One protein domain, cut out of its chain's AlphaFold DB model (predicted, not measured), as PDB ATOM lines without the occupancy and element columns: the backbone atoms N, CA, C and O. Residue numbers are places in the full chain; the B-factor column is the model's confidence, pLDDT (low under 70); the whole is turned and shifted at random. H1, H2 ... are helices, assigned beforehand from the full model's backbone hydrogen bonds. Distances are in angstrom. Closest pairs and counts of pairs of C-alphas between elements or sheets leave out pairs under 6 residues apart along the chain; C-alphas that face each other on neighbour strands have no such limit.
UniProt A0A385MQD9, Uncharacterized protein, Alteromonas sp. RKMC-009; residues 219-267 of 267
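Overview. This is residues 219 to 267 of the 267 residues of an uncharacterized protein of Alteromonas sp. RKMC-009 (UniProt A0A385MQD9). There is little regular structure: two short helices, H2 set crosswise over the first part of H1, and a loop that runs out past the end of H1 and folds back to H2. After H2 a tail without named elements, residues 255 to 267, runs off to the far end. The 49 printed residues hold H1, then H2, with no named strand; the class is all helix, though only 19 residues are in named elements. The whole is compact, with a radius of gyration of the C-alphas of 10.8 A, and only just elongated, spanning 32 by 21 by 16 A.

Arrangement. Look first at H1, residues 223 to 232, then at H2, residues 246 to 254. They touch; their closest C-alphas, those of Val 225 and Val 248, are 5.1 A apart. Their lines are about perpendicular, at 76 degrees. In both, every O i to N i+4 pair is within hydrogen-bond range.

Along the chain. Find C-alpha 223 at (20.560, 46.837, -20.764); H1 runs 14.3 A to C-alpha 232. H2 runs 12.1 A to C-alpha 254 at (19.139, 33.380, -30.373).

Size, cuts and confidence. The C-alphas farthest apart, those of Asp 220 and His 267, are 34.9 A apart. The printed part has no cut. The link from H1 to H2 is long, 13 residues. Look for pLDDT under 70 at residues 234 to 238 and 267.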
ATOM      1  N   SER A 219      23.607  51.316 -27.080       73.44
ATOM      2  CA  SER A 219      22.348  51.695 -26.421       73.44
ATOM      3  C   SER A 219      21.097  51.021 -27.001       73.44
ATOM      4  O   SER A 219      20.087  50.921 -26.307       73.44
ATOM      5  N   ASP A 220      21.173  50.508 -28.232       74.44
ATOM      6  CA  ASP A 220      20.099  49.742 -28.879       74.44
ATOM      7  C   ASP A 220      19.993  48.287 -28.376       74.44
ATOM      8  O   ASP A 220      19.055  47.570 -28.736       74.44
ATOM      9  N   PHE A 221      20.945  47.817 -27.562       77.62
ATOM     10  CA  PHE A 221      20.893  46.485 -26.961       77.62
ATOM     11  C   PHE A 221      20.124  46.506 -25.633       77.62
ATOM     12  O   PHE A 221      20.102  47.524 -24.936       77.62
ATOM     13  N   PRO A 222      19.512  45.376 -25.228       84.62
ATOM     14  CA  PRO A 222      18.957  45.259 -23.887       84.62
ATOM     15  C   PRO A 222      20.010  45.599 -22.827       84.62
ATOM     16  O   PRO A 222      21.179  45.244 -22.971       84.62
ATOM     17  N   LYS A 223      19.611  46.276 -21.746       84.69
ATOM     18  CA  LYS A 223      20.560  46.837 -20.764       84.69
ATOM     19  C   LYS A 223      21.503  45.796 -20.163       84.69
ATOM     20  O   LYS A 223      22.657  46.114 -19.882       84.69
ATOM     21  N   ASP A 224      21.023  44.578 -19.930       84.88
ATOM     22  CA  ASP A 224      21.857  43.521 -19.358       84.88
ATOM     23  C   ASP A 224      22.786  42.895 -20.412       84.88
ATOM     24  O   ASP A 224      23.929  42.574 -20.092       84.88
ATOM     25  N   VAL A 225      22.367  42.857 -21.684       84.06
ATOM     26  CA  VAL A 225      23.217  42.500 -22.835       84.06
ATOM     27  C   VAL A 225      24.325  43.534 -23.021       84.06
ATOM     28  O   VAL A 225      25.496  43.174 -23.102       84.06
ATOM     29  N   GLU A 226      23.992  44.825 -22.989       83.38
ATOM     30  CA  GLU A 226      24.960  45.921 -23.061       83.38
ATOM     31  C   GLU A 226      26.020  45.814 -21.951       83.38
ATOM     32  O   GLU A 226      27.220  45.904 -22.221       83.38
ATOM     33  N   LYS A 227      25.600  45.591 -20.698       82.75
ATOM     34  CA  LYS A 227      26.524  45.413 -19.566       82.75
ATOM     35  C   LYS A 227      27.405  44.182 -19.730       82.75
ATOM     36  O   LYS A 227      28.596  44.270 -19.444       82.75
ATOM     37  N   PHE A 228      26.840  43.062 -20.181       86.19
ATOM     38  CA  PHE A 228      27.600  41.844 -20.428       86.19
ATOM     39  C   PHE A 228      28.700  42.090 -21.465       86.19
ATOM     40  O   PHE A 228      29.870  41.888 -21.151       86.19
ATOM     41  N   PHE A 229      28.367  42.626 -22.641       79.62
ATOM     42  CA  PHE A 229      29.363  42.901 -23.681       79.62
ATOM     43  C   PHE A 229      30.393  43.948 -23.245       79.62
ATOM     44  O   PHE A 229      31.584  43.735 -23.445       79.62
ATOM     45  N   LYS A 230      29.986  45.008 -22.530       78.81
ATOM     46  CA  LYS A 230      30.933  45.964 -21.927       78.81
ATOM     47  C   LYS A 230      31.875  45.316 -20.913       78.81
ATOM     48  O   LYS A 230      33.024  45.732 -20.822       78.81
ATOM     49  N   SER A 231      31.402  44.330 -20.148       79.25
ATOM     50  CA  SER A 231      32.233  43.591 -19.190       79.25
ATOM     51  C   SER A 231      33.194  42.624 -19.883       79.25
ATOM     52  O   SER A 231      34.334  42.504 -19.452       79.25
ATOM     53  N   VAL A 232      32.769  41.975 -20.974       77.12
ATOM     54  CA  VAL A 232      33.609  41.052 -21.752       77.12
ATOM     55  C   VAL A 232      34.660  41.806 -22.567       77.12
ATOM     56  O   VAL A 232      35.796  41.353 -22.670       77.12
ATOM     57  N   ASP A 233      34.307  42.972 -23.105       70.06
ATOM     58  CA  ASP A 233      35.212  43.832 -23.874       70.06
ATOM     59  C   ASP A 233      36.121  44.703 -22.987       70.06
ATOM     60  O   ASP A 233      36.963  45.460 -23.488       70.06
ATOM     61  N   ASN A 234      35.977  44.614 -21.661       66.38
ATOM     62  CA  ASN A 234      36.832  45.329 -20.731       66.38
ATOM     63  C   ASN A 234      38.219  44.670 -20.662       66.38
ATOM     64  O   ASN A 234      38.387  43.571 -20.145       66.38
ATOM     65  N   ARG A 235      39.252  45.393 -21.106       56.44
ATOM     66  CA  ARG A 235      40.654  44.928 -21.093       56.44
ATOM     67  C   ARG A 235      41.266  44.764 -19.689       56.44
ATOM     68  O   ARG A 235      42.437  44.395 -19.596       56.44
ATOM     69  N   PHE A 236      40.533  45.118 -18.632       55.12
ATOM     70  CA  PHE A 236      41.018  45.163 -17.248       55.12
ATOM     71  C   PHE A 236      40.258  44.250 -16.282       55.12
ATOM     72  O   PHE A 236      40.541  44.293 -15.086       55.12
ATOM     73  N   GLU A 237      39.236  43.531 -16.751       62.69
ATOM     74  CA  GLU A 237      38.444  42.668 -15.882       62.69
ATOM     75  C   GLU A 237      37.874  41.490 -16.670       62.69
ATOM     76  O   GLU A 237      37.322  41.652 -17.754       62.69
ATOM     77  N   THR A 238      37.980  40.285 -16.110       67.81
ATOM     78  CA  THR A 238      37.279  39.122 -16.662       67.81
ATOM     79  C   THR A 238      35.812  39.184 -16.253       67.81
ATOM     80  O   THR A 238      35.509  39.171 -15.057       67.81
ATOM     81  N   ALA A 239      34.903  39.195 -17.231       72.56
ATOM     82  CA  ALA A 239      33.470  39.113 -16.977       72.56
ATOM     83  C   ALA A 239      33.140  37.899 -16.089       72.56
ATOM     84  O   ALA A 239      33.450  36.751 -16.419       72.56
ATOM     85  N   THR A 240      32.515  38.147 -14.939       81.38
ATOM     86  CA  THR A 240      32.042  37.085 -14.047       81.38
ATOM     87  C   THR A 240      30.734  36.494 -14.575       81.38
ATOM     88  O   THR A 240      29.989  37.135 -15.317       81.38
ATOM     89  N   LEU A 241      30.400  35.274 -14.140       83.62
ATOM     90  CA  LEU A 241      29.111  34.644 -14.469       83.62
ATOM     91  C   LEU A 241      27.895  35.445 -13.964       83.62
ATOM     92  O   LEU A 241      26.778  35.163 -14.378       83.62
ATOM     93  N   GLU A 242      28.095  36.450 -13.109       85.12
ATOM     94  CA  GLU A 242      27.038  37.346 -12.626       85.12
ATOM     95  C   GLU A 242      26.459  38.224 -13.745       85.12
ATOM     96  O   GLU A 242      25.295  38.612 -13.673       85.12
ATOM     97  N   TYR A 243      27.235  38.496 -14.800       84.31
ATOM     98  CA  TYR A 243      26.763  39.234 -15.973       84.31
ATOM     99  C   TYR A 243      25.938  38.369 -16.941       84.31
ATOM    100  O   TYR A 243      25.306  38.904 -17.847       84.31
ATOM    101  N   LEU A 244      25.913  37.044 -16.759       86.62
ATOM    102  CA  LEU A 244      25.161  36.115 -17.604       86.62
ATOM    103  C   LEU A 244      23.720  35.957 -17.089       86.62
ATOM    104  O   LEU A 244      23.342  34.918 -16.543       86.62
ATOM    105  N   THR A 245      22.910  37.008 -17.230       90.25
ATOM    106  CA  THR A 245      21.487  36.970 -16.852       90.25
ATOM    107  C   THR A 245      20.682  36.065 -17.802       90.25
ATOM    108  O   THR A 245      21.156  35.752 -18.897       90.25
ATOM    109  N   PRO A 246      19.455  35.637 -17.438       90.44
ATOM    110  CA  PRO A 246      18.598  34.876 -18.350       90.44
ATOM    111  C   PRO A 246      18.357  35.591 -19.686       90.44
ATOM    112  O   PRO A 246      18.413  34.946 -20.725       90.44
ATOM    113  N   GLU A 247      18.180  36.917 -19.655       89.31
ATOM    114  CA  GLU A 247      18.034  37.757 -20.852       89.31
ATOM    115  C   GLU A 247      19.301  37.722 -21.718       89.31
ATOM    116  O   GLU A 247      19.218  37.548 -22.930       89.31
ATOM    117  N   VAL A 248      20.485  37.814 -21.104       88.44
ATOM    118  CA  VAL A 248      21.763  37.698 -21.824       88.44
ATOM    119  C   VAL A 248      21.912  36.316 -22.446       88.44
ATOM    120  O   VAL A 248      22.293  36.213 -23.608       88.44
ATOM    121  N   LEU A 249      21.607  35.257 -21.691       88.88
ATOM    122  CA  LEU A 249      21.730  33.877 -22.154       88.88
ATOM    123  C   LEU A 249      20.773  33.578 -23.317       88.88
ATOM    124  O   LEU A 249      21.178  32.938 -24.286       88.88
ATOM    125  N   GLU A 250      19.529  34.046 -23.236       90.31
ATOM    126  CA  GLU A 250      18.544  33.951 -24.315       90.31
ATOM    127  C   GLU A 250      19.050  34.697 -25.553       90.31
ATOM    128  O   GLU A 250      19.201  34.092 -26.615       90.31
ATOM    129  N   TRP A 251      19.478  35.951 -25.384       88.81
ATOM    130  CA  TRP A 251      19.970  36.779 -26.480       88.81
ATOM    131  C   TRP A 251      21.180  36.160 -27.198       88.81
ATOM    132  O   TRP A 251      21.163  36.004 -28.421       88.81
ATOM    133  N   ILE A 252      22.221  35.730 -26.470       86.69
ATOM    134  CA  ILE A 252      23.408  35.105 -27.088       86.69
ATOM    135  C   ILE A 252      23.095  33.745 -27.727       86.69
ATOM    136  O   ILE A 252      23.822  33.312 -28.625       86.69
ATOM    137  N   THR A 253      22.042  33.058 -27.272       87.38
ATOM    138  CA  THR A 253      21.585  31.794 -27.863       87.38
ATOM    139  C   THR A 253      20.862  32.053 -29.179       87.38
ATOM    140  O   THR A 253      21.215  31.449 -30.192       87.38
ATOM    141  N   GLU A 254      19.911  32.987 -29.188       88.12
ATOM    142  CA  GLU A 254      19.139  33.380 -30.373       88.12
ATOM    143  C   GLU A 254      20.032  33.907 -31.502       88.12
ATOM    144  O   GLU A 254      19.811  33.595 -32.671       88.12
ATOM    145  N   HIS A 255      21.096  34.634 -31.149       81.88
ATOM    146  CA  HIS A 255      22.038  35.220 -32.105       81.88
ATOM    147  C   HIS A 255      23.262  34.320 -32.382       81.88
ATOM    148  O   HIS A 255      24.195  34.719 -33.077       81.88
ATOM    149  N   ASN A 256      23.263  33.073 -31.889       82.12
ATOM    150  CA  ASN A 256      24.305  32.064 -32.136       82.12
ATOM    151  C   ASN A 256      25.732  32.488 -31.706       82.12
ATOM    152  O   ASN A 256      26.734  32.123 -32.338       82.12
ATOM    153  N   TYR A 257      25.830  33.231 -30.600       82.38
ATOM    154  CA  TYR A 257      27.086  33.716 -30.019       82.38
ATOM    155  C   TYR A 257      27.635  32.842 -28.888       82.38
ATOM    156  O   TYR A 257      28.777  33.038 -28.488       82.38
ATOM    157  N   LEU A 258      26.904  31.825 -28.411       81.88
ATOM    158  CA  LEU A 258      27.373  30.917 -27.346       81.88
ATOM    159  C   LEU A 258      28.784  30.350 -27.590       81.88
ATOM    160  O   LEU A 258      29.597  30.282 -26.674       81.88
ATOM    161  N   LYS A 259      29.099  29.987 -28.838       78.94
ATOM    162  CA  LYS A 259      30.409  29.442 -29.241       78.94
ATOM    163  C   LYS A 259      31.572  30.438 -29.122       78.94
ATOM    164  O   LYS A 259      32.724  30.028 -29.242       78.94
ATOM    165  N   ASN A 260      31.280  31.728 -28.952       75.19
ATOM    166  CA  ASN A 260      32.283  32.785 -28.858       75.19
ATOM    167  C   ASN A 260      32.797  32.980 -27.424       75.19
ATOM    168  O   ASN A 260      33.816  33.643 -27.253       75.19
ATOM    169  N   PHE A 261      32.140  32.392 -26.418       79.00
ATOM    170  CA  PHE A 261      32.496  32.559 -25.010       79.00
ATOM    171  C   PHE A 261      33.036  31.258 -24.410       79.00
ATOM    172  O   PHE A 261      32.574  30.160 -24.721       79.00
ATOM    173  N   LYS A 262      34.017  31.385 -23.512       77.12
ATOM    174  CA  LYS A 262      34.599  30.276 -22.749       77.12
ATOM    175  C   LYS A 262      34.442  30.565 -21.261       77.12
ATOM    176  O   LYS A 262      34.654  31.691 -20.825       77.12
ATOM    177  N   VAL A 263      34.092  29.541 -20.489       76.75
ATOM    178  CA  VAL A 263      34.014  29.630 -19.028       76.75
ATOM    179  C   VAL A 263      35.291  29.058 -18.429       76.75
ATOM    180  O   VAL A 263      35.660  27.917 -18.713       76.75
ATOM    181  N   GLU A 264      35.945  29.837 -17.574       72.88
ATOM    182  CA  GLU A 264      37.123  29.419 -16.817       72.88
ATOM    183  C   GLU A 264      36.888  29.648 -15.321       72.88
ATOM    184  O   GLU A 264      36.239  30.610 -14.906       72.88
ATOM    185  N   ARG A 265      37.363  28.718 -14.486       72.31
ATOM    186  CA  ARG A 265      37.200  28.812 -13.032       72.31
ATOM    187  C   ARG A 265      38.240  29.783 -12.481       72.31
ATOM    188  O   ARG A 265      39.427  29.556 -12.679       72.31
ATOM    189  N   LYS A 266      37.792  30.802 -11.741       70.50
ATOM    190  CA  LYS A 266      38.677  31.747 -11.043       70.50
ATOM    191  C   LYS A 266      39.655  30.982 -10.137       70.50
ATOM    192  O   LYS A 266      39.210  30.172  -9.317       70.50
ATOM    193  N   HIS A 267      40.950  31.213 -10.347       55.22
ATOM    194  CA  HIS A 267      42.048  30.654  -9.556       55.22
ATOM    195  C   HIS A 267      42.296  31.464  -8.283       55.22
ATOM    196  O   HIS A 267      42.137  32.706  -8.328       55.22
TER     197      HIS A 267